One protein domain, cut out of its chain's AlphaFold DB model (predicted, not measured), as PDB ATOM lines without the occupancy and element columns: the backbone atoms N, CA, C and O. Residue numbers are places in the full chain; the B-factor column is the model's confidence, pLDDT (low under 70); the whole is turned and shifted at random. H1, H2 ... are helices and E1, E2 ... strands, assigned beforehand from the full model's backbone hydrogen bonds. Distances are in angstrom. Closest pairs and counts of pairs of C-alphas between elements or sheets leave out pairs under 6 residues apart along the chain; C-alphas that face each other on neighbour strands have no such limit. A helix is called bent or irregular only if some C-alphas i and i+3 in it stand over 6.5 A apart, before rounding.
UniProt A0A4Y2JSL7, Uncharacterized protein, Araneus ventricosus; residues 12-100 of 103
ATOM      1  N   GLU A  12     -11.836  25.775   6.558       62.16
ATOM      2  CA  GLU A  12     -10.933  25.027   5.669       62.16
ATOM      3  C   GLU A  12      -9.749  24.361   6.397       62.16
ATOM      4  O   GLU A  12      -9.178  23.391   5.903       62.16
ATOM      5  N   LYS A  13      -9.357  24.869   7.576       70.62
ATOM      6  CA  LYS A  13      -8.251  24.321   8.380       70.62
ATOM      7  C   LYS A  13      -8.720  23.394   9.502       70.62
ATOM      8  O   LYS A  13      -7.890  22.697  10.090       70.62
ATOM      9  N   ILE A  14     -10.010  23.398   9.836       74.56
ATOM     10  CA  ILE A  14     -10.577  22.572  10.905       74.56
ATOM     11  C   ILE A  14     -11.060  21.268  10.290       74.56
ATOM     12  O   ILE A  14     -11.902  21.277   9.410       74.56
ATOM     13  N   ASN A  15     -10.572  20.134  10.786       80.12
ATOM     14  CA  ASN A  15     -10.966  18.813  10.284       80.12
ATOM     15  C   ASN A  15     -11.418  17.858  11.405       80.12
ATOM     16  O   ASN A  15     -11.529  16.653  11.193       80.12
ATOM     17  N   CYS A  16     -11.682  18.371  12.613       79.81
ATOM     18  CA  CYS A  16     -12.088  17.540  13.748       79.81
ATOM     19  C   CYS A  16     -13.468  16.895  13.605       79.81
ATOM     20  O   CYS A  16     -13.709  15.878  14.250       79.81
ATOM     21  N   TYR A  17     -14.343  17.435  12.753       81.06
ATOM     22  CA  TYR A  17     -15.622  16.801  12.426       81.06
ATOM     23  C   TYR A  17     -15.436  15.479  11.669       81.06
ATOM     24  O   TYR A  17     -16.223  14.559  11.848       81.06
ATOM     25  N   ASP A  18     -14.360  15.357  10.884       82.88
ATOM     26  CA  ASP A  18     -14.064  14.188  10.052       82.88
ATOM     27  C   ASP A  18     -13.042  13.243  10.704       82.88
ATOM     28  O   ASP A  18     -12.412  12.403  10.059       82.88
ATOM     29  N   ALA A  19     -12.842  13.377  12.021       84.75
ATOM     30  CA  ALA A  19     -11.792  12.673  12.748       84.75
ATOM     31  C   ALA A  19     -11.843  11.152  12.552       84.75
ATOM     32  O   ALA A  19     -10.798  10.502  12.527       84.75
ATOM     33  N   LEU A  20     -13.043  10.583  12.413       84.75
ATOM     34  CA  LEU A  20     -13.234   9.151  12.224       84.75
ATOM     35  C   LEU A  20     -12.757   8.689  10.842       84.75
ATOM     36  O   LEU A  20     -11.995   7.725  10.767       84.75
ATOM     37  N   ASN A  21     -13.119   9.405   9.777       87.44
ATOM     38  CA  ASN A  21     -12.703   9.069   8.414       87.44
ATOM     39  C   ASN A  21     -11.220   9.354   8.176       87.44
ATOM     40  O   ASN A  21     -10.585   8.649   7.400       87.44
ATOM     41  N   ILE A  22     -10.636  10.321   8.889       87.12
ATOM     42  CA  ILE A  22      -9.187  10.563   8.877       87.12
ATOM     43  C   ILE A  22      -8.443   9.456   9.637       87.12
ATOM     44  O   ILE A  22      -7.404   8.965   9.194       87.12
ATOM     45  N   ARG A  23      -8.958   9.042  10.801       84.19
ATOM     46  CA  ARG A  23      -8.294   8.063  11.672       84.19
ATOM     47  C   ARG A  23      -8.389   6.637  11.143       84.19
ATOM     48  O   ARG A  23      -7.417   5.901  11.275       84.19
ATOM     49  N   ALA A  24      -9.534   6.232  10.599       87.94
ATOM     50  CA  ALA A  24      -9.774   4.865  10.140       87.94
ATOM     51  C   ALA A  24      -8.703   4.334   9.158       87.94
ATOM     52  O   ALA A  24      -8.114   3.293   9.461       87.94
ATOM     53  N   PRO A  25      -8.368   5.025   8.049       88.69
ATOM     54  CA  PRO A  25      -7.337   4.564   7.123       88.69
ATOM     55  C   PRO A  25      -5.950   4.564   7.773       88.69
ATOM     56  O   PRO A  25      -5.231   3.575   7.660       88.69
ATOM     57  N   MET A  26      -5.606   5.608   8.539       85.88
ATOM     58  CA  MET A  26      -4.309   5.682   9.219       85.88
ATOM     59  C   MET A  26      -4.106   4.557  10.232       85.88
ATOM     60  O   MET A  26      -3.011   4.024  10.359       85.88
ATOM     61  N   MET A  27      -5.153   4.190  10.972       85.62
ATOM     62  CA  MET A  27      -5.081   3.065  11.902       85.62
ATOM     63  C   MET A  27      -4.991   1.733  11.162       85.62
ATOM     64  O   MET A  27      -4.272   0.852  11.624       85.62
ATOM     65  N   GLY A  28      -5.662   1.603  10.013       87.81
ATOM     66  CA  GLY A  28      -5.569   0.437   9.134       87.81
ATOM     67  C   GLY A  28      -4.143   0.173   8.650       87.81
ATOM     68  O   GLY A  28      -3.671  -0.956   8.746       87.81
ATOM     69  N   GLU A  29      -3.420   1.214   8.231       87.38
ATOM     70  CA  GLU A  29      -2.008   1.118   7.819       87.38
ATOM     71  C   GLU A  29      -1.077   0.637   8.940       87.38
ATOM     72  O   GLU A  29      -0.003   0.105   8.672       87.38
ATOM     73  N   LYS A  30      -1.478   0.816  10.203       87.44
ATOM     74  CA  LYS A  30      -0.698   0.422  11.382       87.44
ATOM     75  C   LYS A  30      -1.024  -0.970  11.906       87.44
ATOM     76  O   LYS A  30      -0.323  -1.461  12.791       87.44
ATOM     77  N   VAL A  31      -2.045  -1.632  11.364       89.62
ATOM     78  CA  VAL A  31      -2.373  -3.010  11.738       89.62
ATOM     79  C   VAL A  31      -1.243  -3.941  11.289       89.62
ATOM     80  O   VAL A  31      -0.923  -4.028  10.109       89.62
ATOM     81  N   GLY A  32      -0.644  -4.658  12.242       88.88
ATOM     82  CA  GLY A  32       0.466  -5.584  11.989       88.88
ATOM     83  C   GLY A  32       1.863  -4.966  12.115       88.88
ATOM     84  O   GLY A  32       2.845  -5.706  12.102       88.88
ATOM     85  N   GLU A  33       1.981  -3.645  12.303       90.06
ATOM     86  CA  GLU A  33       3.252  -3.023  12.686       90.06
ATOM     87  C   GLU A  33       3.564  -3.287  14.170       90.06
ATOM     88  O   GLU A  33       2.687  -3.272  15.037       90.06
ATOM     89  N   ASN A  34       4.847  -3.473  14.494       92.25
ATOM     90  CA  ASN A  34       5.288  -3.465  15.887       92.25
ATOM     91  C   ASN A  34       5.131  -2.062  16.474       92.25
ATOM     92  O   ASN A  34       5.524  -1.081  15.847       92.25
ATOM     93  N   PHE A  35       4.672  -1.974  17.724       86.94
ATOM     94  CA  PHE A  35       4.449  -0.694  18.404       86.94
ATOM     95  C   PHE A  35       5.685   0.226  18.392       86.94
ATOM     96  O   PHE A  35       5.563   1.430  18.199       86.94
ATOM     97  N   GLN A  36       6.888  -0.345  18.516       91.06
ATOM     98  CA  GLN A  36       8.154   0.400  18.454       91.06
ATOM     99  C   GLN A  36       8.448   1.017  17.073       91.06
ATOM    100  O   GLN A  36       9.229   1.960  16.973       91.06
ATOM    101  N   GLY A  37       7.850   0.479  16.007       85.56
ATOM    102  CA  GLY A  37       7.981   0.973  14.636       85.56
ATOM    103  C   GLY A  37       6.992   2.083  14.281       85.56
ATOM    104  O   GLY A  37       7.190   2.771  13.278       85.56
ATOM    105  N   ILE A  38       5.962   2.300  15.107       87.38
ATOM    106  CA  ILE A  38       4.950   3.325  14.863       87.38
ATOM    107  C   ILE A  38       5.579   4.703  15.084       87.38
ATOM    108  O   ILE A  38       5.943   5.081  16.197       87.38
ATOM    109  N   LYS A  39       5.686   5.483  14.005       86.38
ATOM    110  CA  LYS A  39       6.165   6.868  14.039       86.38
ATOM    111  C   LYS A  39       5.003   7.841  13.935       86.38
ATOM    112  O   LYS A  39       4.065   7.629  13.169       86.38
ATOM    113  N   TYR A  40       5.106   8.941  14.672       83.38
ATOM    114  CA  TYR A  40       4.172  10.050  14.539       83.38
ATOM    115  C   TYR A  40       4.305  10.704  13.155       83.38
ATOM    116  O   TYR A  40       5.404  11.083  12.747       83.38
ATOM    117  N   SER A  41       3.176  10.872  12.466       82.31
ATOM    118  CA  SER A  41       3.069  11.614  11.209       82.31
ATOM    119  C   SER A  41       2.207  12.858  11.405       82.31
ATOM    120  O   SER A  41       1.225  12.846  12.146       82.31
ATOM    121  N   ARG A  42       2.575  13.947  10.722       81.56
ATOM    122  CA  ARG A  42       1.732  15.148  10.621       81.56
ATOM    123  C   ARG A  42       0.697  15.028   9.502       81.56
ATOM    124  O   ARG A  42      -0.315  15.723   9.551       81.56
ATOM    125  N   ALA A  43       0.948  14.168   8.515       76.31
ATOM    126  CA  ALA A  43      -0.031  13.835   7.491       76.31
ATOM    127  C   ALA A  43      -1.173  13.046   8.147       76.31
ATOM    128  O   ALA A  43      -0.909  12.124   8.915       76.31
ATOM    129  N   GLY A  44      -2.420  13.465   7.912       74.56
ATOM    130  CA  GLY A  44      -3.606  12.879   8.549       74.56
ATOM    131  C   GLY A  44      -3.816  13.281  10.014       74.56
ATOM    132  O   GLY A  44      -4.598  12.661  10.733       74.56
ATOM    133  N   ARG A  45      -3.144  14.332  10.501       85.06
ATOM    134  CA  ARG A  45      -3.450  14.884  11.823       85.06
ATOM    135  C   ARG A  45      -4.854  15.495  11.835       85.06
ATOM    136  O   ARG A  45      -5.173  16.365  11.025       85.06
ATOM    137  N   VAL A  46      -5.626  15.135  12.855       83.56
ATOM    138  CA  VAL A  46      -6.841  15.857  13.236       83.56
ATOM    139  C   VAL A  46      -6.463  17.111  14.035       83.56
ATOM    140  O   VAL A  46      -5.714  17.047  15.015       83.56
ATOM    141  N   VAL A  47      -6.949  18.265  13.599       79.81
ATOM    142  CA  VAL A  47      -6.713  19.585  14.176       79.81
ATOM    143  C   VAL A  47      -7.962  20.007  14.940       79.81
ATOM    144  O   VAL A  47      -9.062  20.025  14.391       79.81
ATOM    145  N   SER A  48      -7.794  20.320  16.226       72.94
ATOM    146  CA  SER A  48      -8.889  20.761  17.087       72.94
ATOM    147  C   SER A  48      -9.183  22.248  16.908       72.94
ATOM    148  O   SER A  48      -8.299  23.041  16.581       72.94
ATOM    149  N   LEU A  49     -10.424  22.630  17.205       70.38
ATOM    150  CA  LEU A  49     -10.896  24.010  17.123       70.38
ATOM    151  C   LEU A  49     -10.010  24.999  17.902       70.38
ATOM    152  O   LEU A  49      -9.650  26.049  17.377       70.38
ATOM    153  N   GLN A  50      -9.570  24.609  19.103       65.19
ATOM    154  CA  GLN A  50      -8.668  25.392  19.963       65.19
ATOM    155  C   GLN A  50      -7.336  25.763  19.303       65.19
ATOM    156  O   GLN A  50      -6.719  26.754  19.676       65.19
ATOM    157  N   ILE A  51      -6.865  24.950  18.355       62.16
ATOM    158  CA  ILE A  51      -5.571  25.148  17.695       62.16
ATOM    159  C   ILE A  51      -5.716  26.057  16.470       62.16
ATOM    160  O   ILE A  51      -4.751  26.714  16.091       62.16
ATOM    161  N   VAL A  52      -6.903  26.100  15.854       64.44
ATOM    162  CA  VAL A  52      -7.137  26.855  14.615       64.44
ATOM    163  C   VAL A  52      -7.683  28.249  14.888       64.44
ATOM    164  O   VAL A  52      -7.214  29.199  14.267       64.44
ATOM    165  N   ASN A  53      -8.630  28.386  15.819       65.81
ATOM    166  CA  ASN A  53      -9.313  29.650  16.074       65.81
ATOM    167  C   ASN A  53      -9.277  29.971  17.575       65.81
ATOM    168  O   ASN A  53     -10.134  29.536  18.341       65.81
ATOM    169  N   THR A  54      -8.272  30.736  18.006       68.38
ATOM    170  CA  THR A  54      -8.212  31.296  19.373       68.38
ATOM    171  C   THR A  54      -8.925  32.643  19.476       68.38
ATOM    172  O   THR A  54      -9.241  33.102  20.571       68.38
ATOM    173  N   HIS A  55      -9.177  33.280  18.336       71.62
ATOM    174  CA  HIS A  55      -9.815  34.578  18.221       71.62
ATOM    175  C   HIS A  55     -10.551  34.684  16.885       71.62
ATOM    176  O   HIS A  55     -10.190  34.032  15.904       71.62
ATOM    177  N   LEU A  56     -11.589  35.507  16.876       71.62
ATOM    178  CA  LEU A  56     -12.410  35.843  15.728       71.62
ATOM    179  C   LEU A  56     -12.269  37.339  15.474       71.62
ATOM    180  O   LEU A  56     -12.442  38.120  16.407       71.62
ATOM    181  N   THR A  57     -11.970  37.739  14.241       69.38
ATOM    182  CA  THR A  57     -11.930  39.155  13.863       69.38
ATOM    183  C   THR A  57     -13.113  39.462  12.961       69.38
ATOM    184  O   THR A  57     -13.240  38.867  11.894       69.38
ATOM    185  N   ALA A  58     -13.965  40.389  13.384       66.56
ATOM    186  CA  ALA A  58     -15.068  40.913  12.592       66.56
ATOM    187  C   ALA A  58     -15.074  42.437  12.722       66.56
ATOM    188  O   ALA A  58     -14.998  42.946  13.835       66.56
ATOM    189  N   HIS A  59     -15.162  43.157  11.598       67.88
ATOM    190  CA  HIS A  59     -15.253  44.629  11.585       67.88
ATOM    191  C   HIS A  59     -14.115  45.292  12.389       67.88
ATOM    192  O   HIS A  59     -14.349  46.171  13.210       67.88
ATOM    193  N   ASP A  60     -12.886  44.790  12.213       73.25
ATOM    194  CA  ASP A  60     -11.674  45.203  12.943       73.25
ATOM    195  C   ASP A  60     -11.704  44.995  14.471       73.25
ATOM    196  O   ASP A  60     -10.765  45.367  15.179       73.25
ATOM    197  N   VAL A  61     -12.732  44.321  14.995       69.25
ATOM    198  CA  VAL A  61     -12.825  43.899  16.393       69.25
ATOM    199  C   VAL A  61     -12.418  42.436  16.507       69.25
ATOM    200  O   VAL A  61     -13.056  41.543  15.949       69.25
ATOM    201  N   THR A  62     -11.355  42.178  17.270       74.00
ATOM    202  CA  THR A  62     -10.898  40.822  17.583       74.00
ATOM    203  C   THR A  62     -11.430  40.376  18.941       74.00
ATOM    204  O   THR A  62     -11.114  40.968  19.970       74.00
ATOM    205  N   VAL A  63     -12.207  39.295  18.949       73.25
ATOM    206  CA  VAL A  63     -12.802  38.698  20.150       73.25
ATOM    207  C   VAL A  63     -12.186  37.318  20.387       73.25
ATOM    208  O   VAL A  63     -12.107  36.525  19.447       73.25
ATOM    209  N   PRO A  64     -11.742  36.986  21.613       74.81
ATOM    210  CA  PRO A  64     -11.257  35.645  21.913       74.81
ATOM    211  C   PRO A  64     -12.392  34.621  21.814       74.81
ATOM    212  O   PRO A  64     -13.525  34.879  22.224       74.81
ATOM    213  N   ILE A  65     -12.070  33.440  21.300       74.69
ATOM    214  CA  ILE A  65     -13.015  32.329  21.224       74.69
ATOM    215  C   ILE A  65     -12.836  31.443  22.453       74.69
ATOM    216  O   ILE A  65     -11.774  30.853  22.661       74.69
ATOM    217  N   ASP A  66     -13.899  31.303  23.242       77.56
ATOM    218  CA  ASP A  66     -13.961  30.302  24.302       77.56
ATOM    219  C   ASP A  66     -14.414  28.954  23.722       77.56
ATOM    220  O   ASP A  66     -15.597  28.703  23.478       77.56
ATOM    221  N   ALA A  67     -13.447  28.067  23.501       76.38
ATOM    222  CA  ALA A  67     -13.707  26.746  22.949       76.38
ATOM    223  C   ALA A  67     -14.579  25.855  23.851       76.38
ATOM    224  O   ALA A  67     -15.265  24.974  23.331       76.38
ATOM    225  N   LEU A  68     -14.565  26.055  25.177       80.25
ATOM    226  CA  LEU A  68     -15.427  25.295  26.085       80.25
ATOM    227  C   LEU A  68     -16.883  25.715  25.893       80.25
ATOM    228  O   LEU A  68     -17.758  24.858  25.777       80.25
ATOM    229  N   LEU A  69     -17.127  27.022  25.802       78.88
ATOM    230  CA  LEU A  69     -18.462  27.559  25.564       78.88
ATOM    231  C   LEU A  69     -19.018  27.102  24.207       78.88
ATOM    232  O   LEU A  69     -20.179  26.705  24.127       78.88
ATOM    233  N   LEU A  70     -18.190  27.086  23.158       77.56
ATOM    234  CA  LEU A  70     -18.584  26.552  21.851       77.56
ATOM    235  C   LEU A  70     -18.925  25.063  21.910       77.56
ATOM    236  O   LEU A  70     -19.971  24.651  21.419       77.56
ATOM    237  N   PHE A  71     -18.091  24.253  22.567       79.25
ATOM    238  CA  PHE A  71     -18.366  22.825  22.735       79.25
ATOM    239  C   PHE A  71     -19.691  22.571  23.470       79.25
ATOM    240  O   PHE A  71     -20.462  21.690  23.083       79.25
ATOM    241  N   GLN A  72     -19.979  23.354  24.511       83.19
ATOM    242  CA  GLN A  72     -21.239  23.267  25.250       83.19
ATOM    243  C   GLN A  72     -22.443  23.619  24.369       83.19
ATOM    244  O   GLN A  72     -23.431  22.889  24.382       83.19
ATOM    245  N   ARG A  73     -22.353  24.686  23.566       80.94
ATOM    246  CA  ARG A  73     -23.410  25.079  22.618       80.94
ATOM    247  C   ARG A  73     -23.648  24.018  21.557       80.94
ATOM    248  O   ARG A  73     -24.785  23.587  21.377       80.94
ATOM    249  N   PHE A  74     -22.575  23.514  20.950       81.00
ATOM    250  CA  PHE A  74     -22.654  22.408  20.000       81.00
ATOM    251  C   PHE A  74     -23.335  21.202  20.616       81.00
ATOM    252  O   PHE A  74     -24.223  20.641  19.998       81.00
ATOM    253  N   SER A  75     -23.000  20.847  21.854       82.44
ATOM    254  CA  SER A  75     -23.618  19.707  22.542       82.44
ATOM    255  C   SER A  75     -25.131  19.860  22.748       82.44
ATOM    256  O   SER A  75     -25.821  18.856  22.893       82.44
ATOM    257  N   ILE A  76     -25.647  21.092  22.768       84.25
ATOM    258  CA  ILE A  76     -27.079  21.388  22.898       84.25
ATOM    259  C   ILE A  76     -27.772  21.419  21.525       84.25
ATOM    260  O   ILE A  76     -28.903  20.954  21.398       84.25
ATOM    261  N   ILE A  77     -27.120  21.991  20.508       81.12
ATOM    262  CA  ILE A  77     -27.710  22.232  19.179       81.12
ATOM    263  C   ILE A  77     -27.640  20.989  18.291       81.12
ATOM    264  O   ILE A  77     -28.584  20.682  17.562       81.12
ATOM    265  N   LYS A  78     -26.520  20.273  18.362       84.44
ATOM    266  CA  LYS A  78     -26.240  19.059  17.603       84.44
ATOM    267  C   LYS A  78     -27.284  17.987  17.911       84.44
ATOM    268  O   LYS A  78     -27.427  17.564  19.058       84.44
ATOM    269  N   ARG A  79     -27.966  17.489  16.877       85.88
ATOM    270  CA  ARG A  79     -28.894  16.352  16.983       85.88
ATOM    271  C   ARG A  79     -28.251  15.052  16.514       85.88
ATOM    272  O   ARG A  79     -28.623  13.990  17.009       85.88
ATOM    273  N   SER A  80     -27.271  15.128  15.617       84.56
ATOM    274  CA  SER A  80     -26.467  13.991  15.153       84.56
ATOM    275  C   SER A  80     -24.993  14.356  14.909       84.56
ATOM    276  O   SER A  80     -24.574  15.507  15.028       84.56
ATOM    277  N   ASP A  81     -24.164  13.359  14.586       80.12
ATOM    278  CA  ASP A  81     -22.775  13.560  14.135       80.12
ATOM    279  C   ASP A  81     -22.648  14.384  12.858       80.12
ATOM    280  O   ASP A  81     -21.737  15.208  12.767       80.12
ATOM    281  N   ASP A  82     -23.644  14.307  11.985       81.69
ATOM    282  CA  ASP A  82     -23.673  15.049  10.727       81.69
ATOM    283  C   ASP A  82     -23.868  16.563  10.934       81.69
ATOM    284  O   ASP A  82     -23.373  17.370  10.146       81.69
ATOM    285  N   ASP A  83     -24.508  16.970  12.036       79.00
ATOM    286  CA  ASP A  83     -24.743  18.386  12.359       79.00
ATOM    287  C   ASP A  83     -23.476  19.118  12.831       79.00
ATOM    288  O   ASP A  83     -23.456  20.349  12.919       79.00
ATOM    289  N   LEU A  84     -22.401  18.386  13.147       77.88
ATOM    290  CA  LEU A  84     -21.193  18.967  13.732       77.88
ATOM    291  C   LEU A  84     -20.410  19.834  12.735       77.88
ATOM    292  O   LEU A  84     -19.818  20.836  13.133       77.88
ATOM    293  N   LEU A  85     -20.410  19.471  11.450       76.19
ATOM    294  CA  LEU A  85     -19.745  20.246  10.401       76.19
ATOM    295  C   LEU A  85     -20.397  21.635  10.218       76.19
ATOM    296  O   LEU A  85     -19.678  22.630  10.315       76.19
ATOM    297  N   PRO A  86     -21.730  21.750  10.048       73.94
ATOM    298  CA  PRO A  86     -22.415  23.043  10.066       73.94
ATOM    299  C   PRO A  86     -22.125  23.864  11.329       73.94
ATOM    300  O   PRO A  86     -21.800  25.043  11.233       73.94
ATOM    301  N   CYS A  87     -22.169  23.244  12.511       74.75
ATOM    302  CA  CYS A  87     -21.889  23.924  13.778       74.75
ATOM    303  C   CYS A  87     -20.518  24.637  13.775       74.75
ATOM    304  O   CYS A  87     -20.406  25.789  14.195       74.75
ATOM    305  N   LEU A  88     -19.483  23.990  13.229       71.56
ATOM    306  CA  LEU A  88     -18.133  24.560  13.127       71.56
ATOM    307  C   LEU A  88     -18.010  25.710  12.113       71.56
ATOM    308  O   LEU A  88     -17.084  26.512  12.242       71.56
ATOM    309  N   ASN A  89     -18.914  25.799  11.134       67.06
ATOM    310  CA  ASN A  89     -18.911  26.851  10.114       67.06
ATOM    311  C   ASN A  89     -19.610  28.131  10.590       67.06
ATOM    312  O   ASN A  89     -19.121  29.226  10.323       67.06
ATOM    313  N   PHE A  90     -20.734  27.995  11.302       59.12
ATOM    314  CA  PHE A  90     -21.658  29.111  11.541       59.12
ATOM    315  C   PHE A  90     -21.581  29.725  12.943       59.12
ATOM    316  O   PHE A  90     -22.016  30.859  13.137       59.12
ATOM    317  N   GLU A  91     -21.050  29.012  13.936       58.69
ATOM    318  CA  GLU A  91     -21.203  29.399  15.343       58.69
ATOM    319  C   GLU A  91     -19.843  29.532  16.037       58.69
ATOM    320  O   GLU A  91     -19.590  28.971  17.097       58.69
ATOM    321  N   LEU A  92     -18.921  30.274  15.426       58.66
ATOM    322  CA  LEU A  92     -17.617  30.564  16.038       58.66
ATOM    323  C   LEU A  92     -17.632  31.813  16.928       58.66
ATOM    324  O   LEU A  92     -16.668  32.061  17.654       58.66
ATOM    325  N   ALA A  93     -18.722  32.582  16.904       55.47
ATOM    326  CA  ALA A  93     -18.888  33.768  17.729       55.47
ATOM    327  C   ALA A  93     -19.618  33.435  19.048       55.47
ATOM    328  O   ALA A  93     -20.744  32.931  19.035       55.47
ATOM    329  N   PRO A  94     -19.045  33.779  20.217       52.91
ATOM    330  CA  PRO A  94     -19.743  33.675  21.498       52.91
ATOM    331  C   PRO A  94     -20.918  34.665  21.632       52.91
ATOM    332  O   PRO A  94     -21.701  34.550  22.574       52.91
ATOM    333  N   TYR A  95     -21.094  35.583  20.681       53.59
ATOM    334  CA  TYR A  95     -22.118  36.622  20.695       53.59
ATOM    335  C   TYR A  95     -23.041  36.517  19.479       53.59
ATOM    336  O   TYR A  95     -22.615  36.124  18.396       53.59
ATOM    337  N   SER A  96     -24.310  36.883  19.676       49.56
ATOM    338  CA  SER A  96     -25.264  37.106  18.588       49.56
ATOM    339  C   SER A  96     -24.690  38.128  17.603       49.56
ATOM    340  O   SER A  96     -24.178  39.162  18.031       49.56
ATOM    341  N   VAL A  97     -24.828  37.874  16.298       50.28
ATOM    342  CA  VAL A  97     -24.466  38.808  15.212       50.28
ATOM    343  C   VAL A  97     -25.148  40.181  15.379       50.28
ATOM    344  O   VAL A  97     -24.651  41.175  14.867       50.28
ATOM    345  N   ALA A  98     -26.200  40.278  16.205       50.41
ATOM    346  CA  ALA A  98     -26.826  41.543  16.601       50.41
ATOM    347  C   ALA A  98     -25.892  42.529  17.340       50.41
ATOM    348  O   ALA A  98     -26.261  43.679  17.517       50.41
ATOM    349  N   LEU A  99     -24.699  42.111  17.779       45.31
ATOM    350  CA  LEU A  99     -23.665  43.020  18.302       45.31
ATOM    351  C   LEU A  99     -22.851  43.728  17.202       45.31
ATOM    352  O   LEU A  99     -22.059  44.609  17.525       45.31
ATOM    353  N   PHE A 100     -23.022  43.339  15.934       50.88
ATOM    354  CA  PHE A 100     -22.286  43.884  14.787       50.88
ATOM    355  C   PHE A 100     -23.176  44.639  13.787       50.88
ATOM    356  O   PHE A 100     -22.636  45.353  12.951       50.88
TER     357      PHE A 100
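Overview. This is residues 12 to 100 of the 103 residues of an uncharacterized protein of Araneus ventricosus (UniProt A0A4Y2JSL7). This is a long, loosely joined shape: H1 and the long link that folds back from it make an arm, whose tip, residues 31 to 37, stands free, and a small hairpin of two strands, E1 and E2, lies toward the other end. H2, H3 and H4 lie between these ends, with few contacts among the helices. The printed part has 89 residues, in the order H1, H2, E1, E2, H3, H4, and E1 and E2 form an antiparallel sheet. The class is mostly helix, though under half of the residues are in named elements. The whole is loose, with a radius of gyration of the C-alphas of 16.8 A, and elongated, spanning 55 by 29 by 20 A.

Along the chain. H1, residues 16 to 29, begins at C-alpha (-12.088, 17.540, 13.748) and is 20.2 A long. It is irregular: C-alphas 17 and 20 are 8.0 A apart. H2 is residues 49 to 52, E1 55 to 58 and E2 61 to 64. H3, residues 67 to 77, is 15.2 A long. H4, residues 84 to 90, is 10.4 A long and ends at C-alpha (-21.658, 29.111, 11.541).

Arrangement. H1 and H4 are close but not clearly touching, closest at the C-alphas of Tyr 17 and Leu 85, 5.7 A, with a steep tilt of 42 degrees, opposite ways. H3 and H4 are also close but not clearly touching, closest at the C-alphas of Phe 74 and Cys 87, 6.4 A. H1 and H3 are apart. In the hairpin of E1 and E2, N 56 and O 63 are within hydrogen-bond range at 2.8 A. Every O i to N i+4 pair is within range in H3 and H4, 6 of 10 in H1, and H2 is too short for such a pair.

Size, cuts and confidence. The C-alphas of Asn 34 and Ala 98, the two farthest apart, are 55.3 A from each other. The printed part has no cut. The link from H1 to H2, 19 residues, is long. The mean pLDDT of the printed part is 75.9, and residues 89 to 100 are among those under 70.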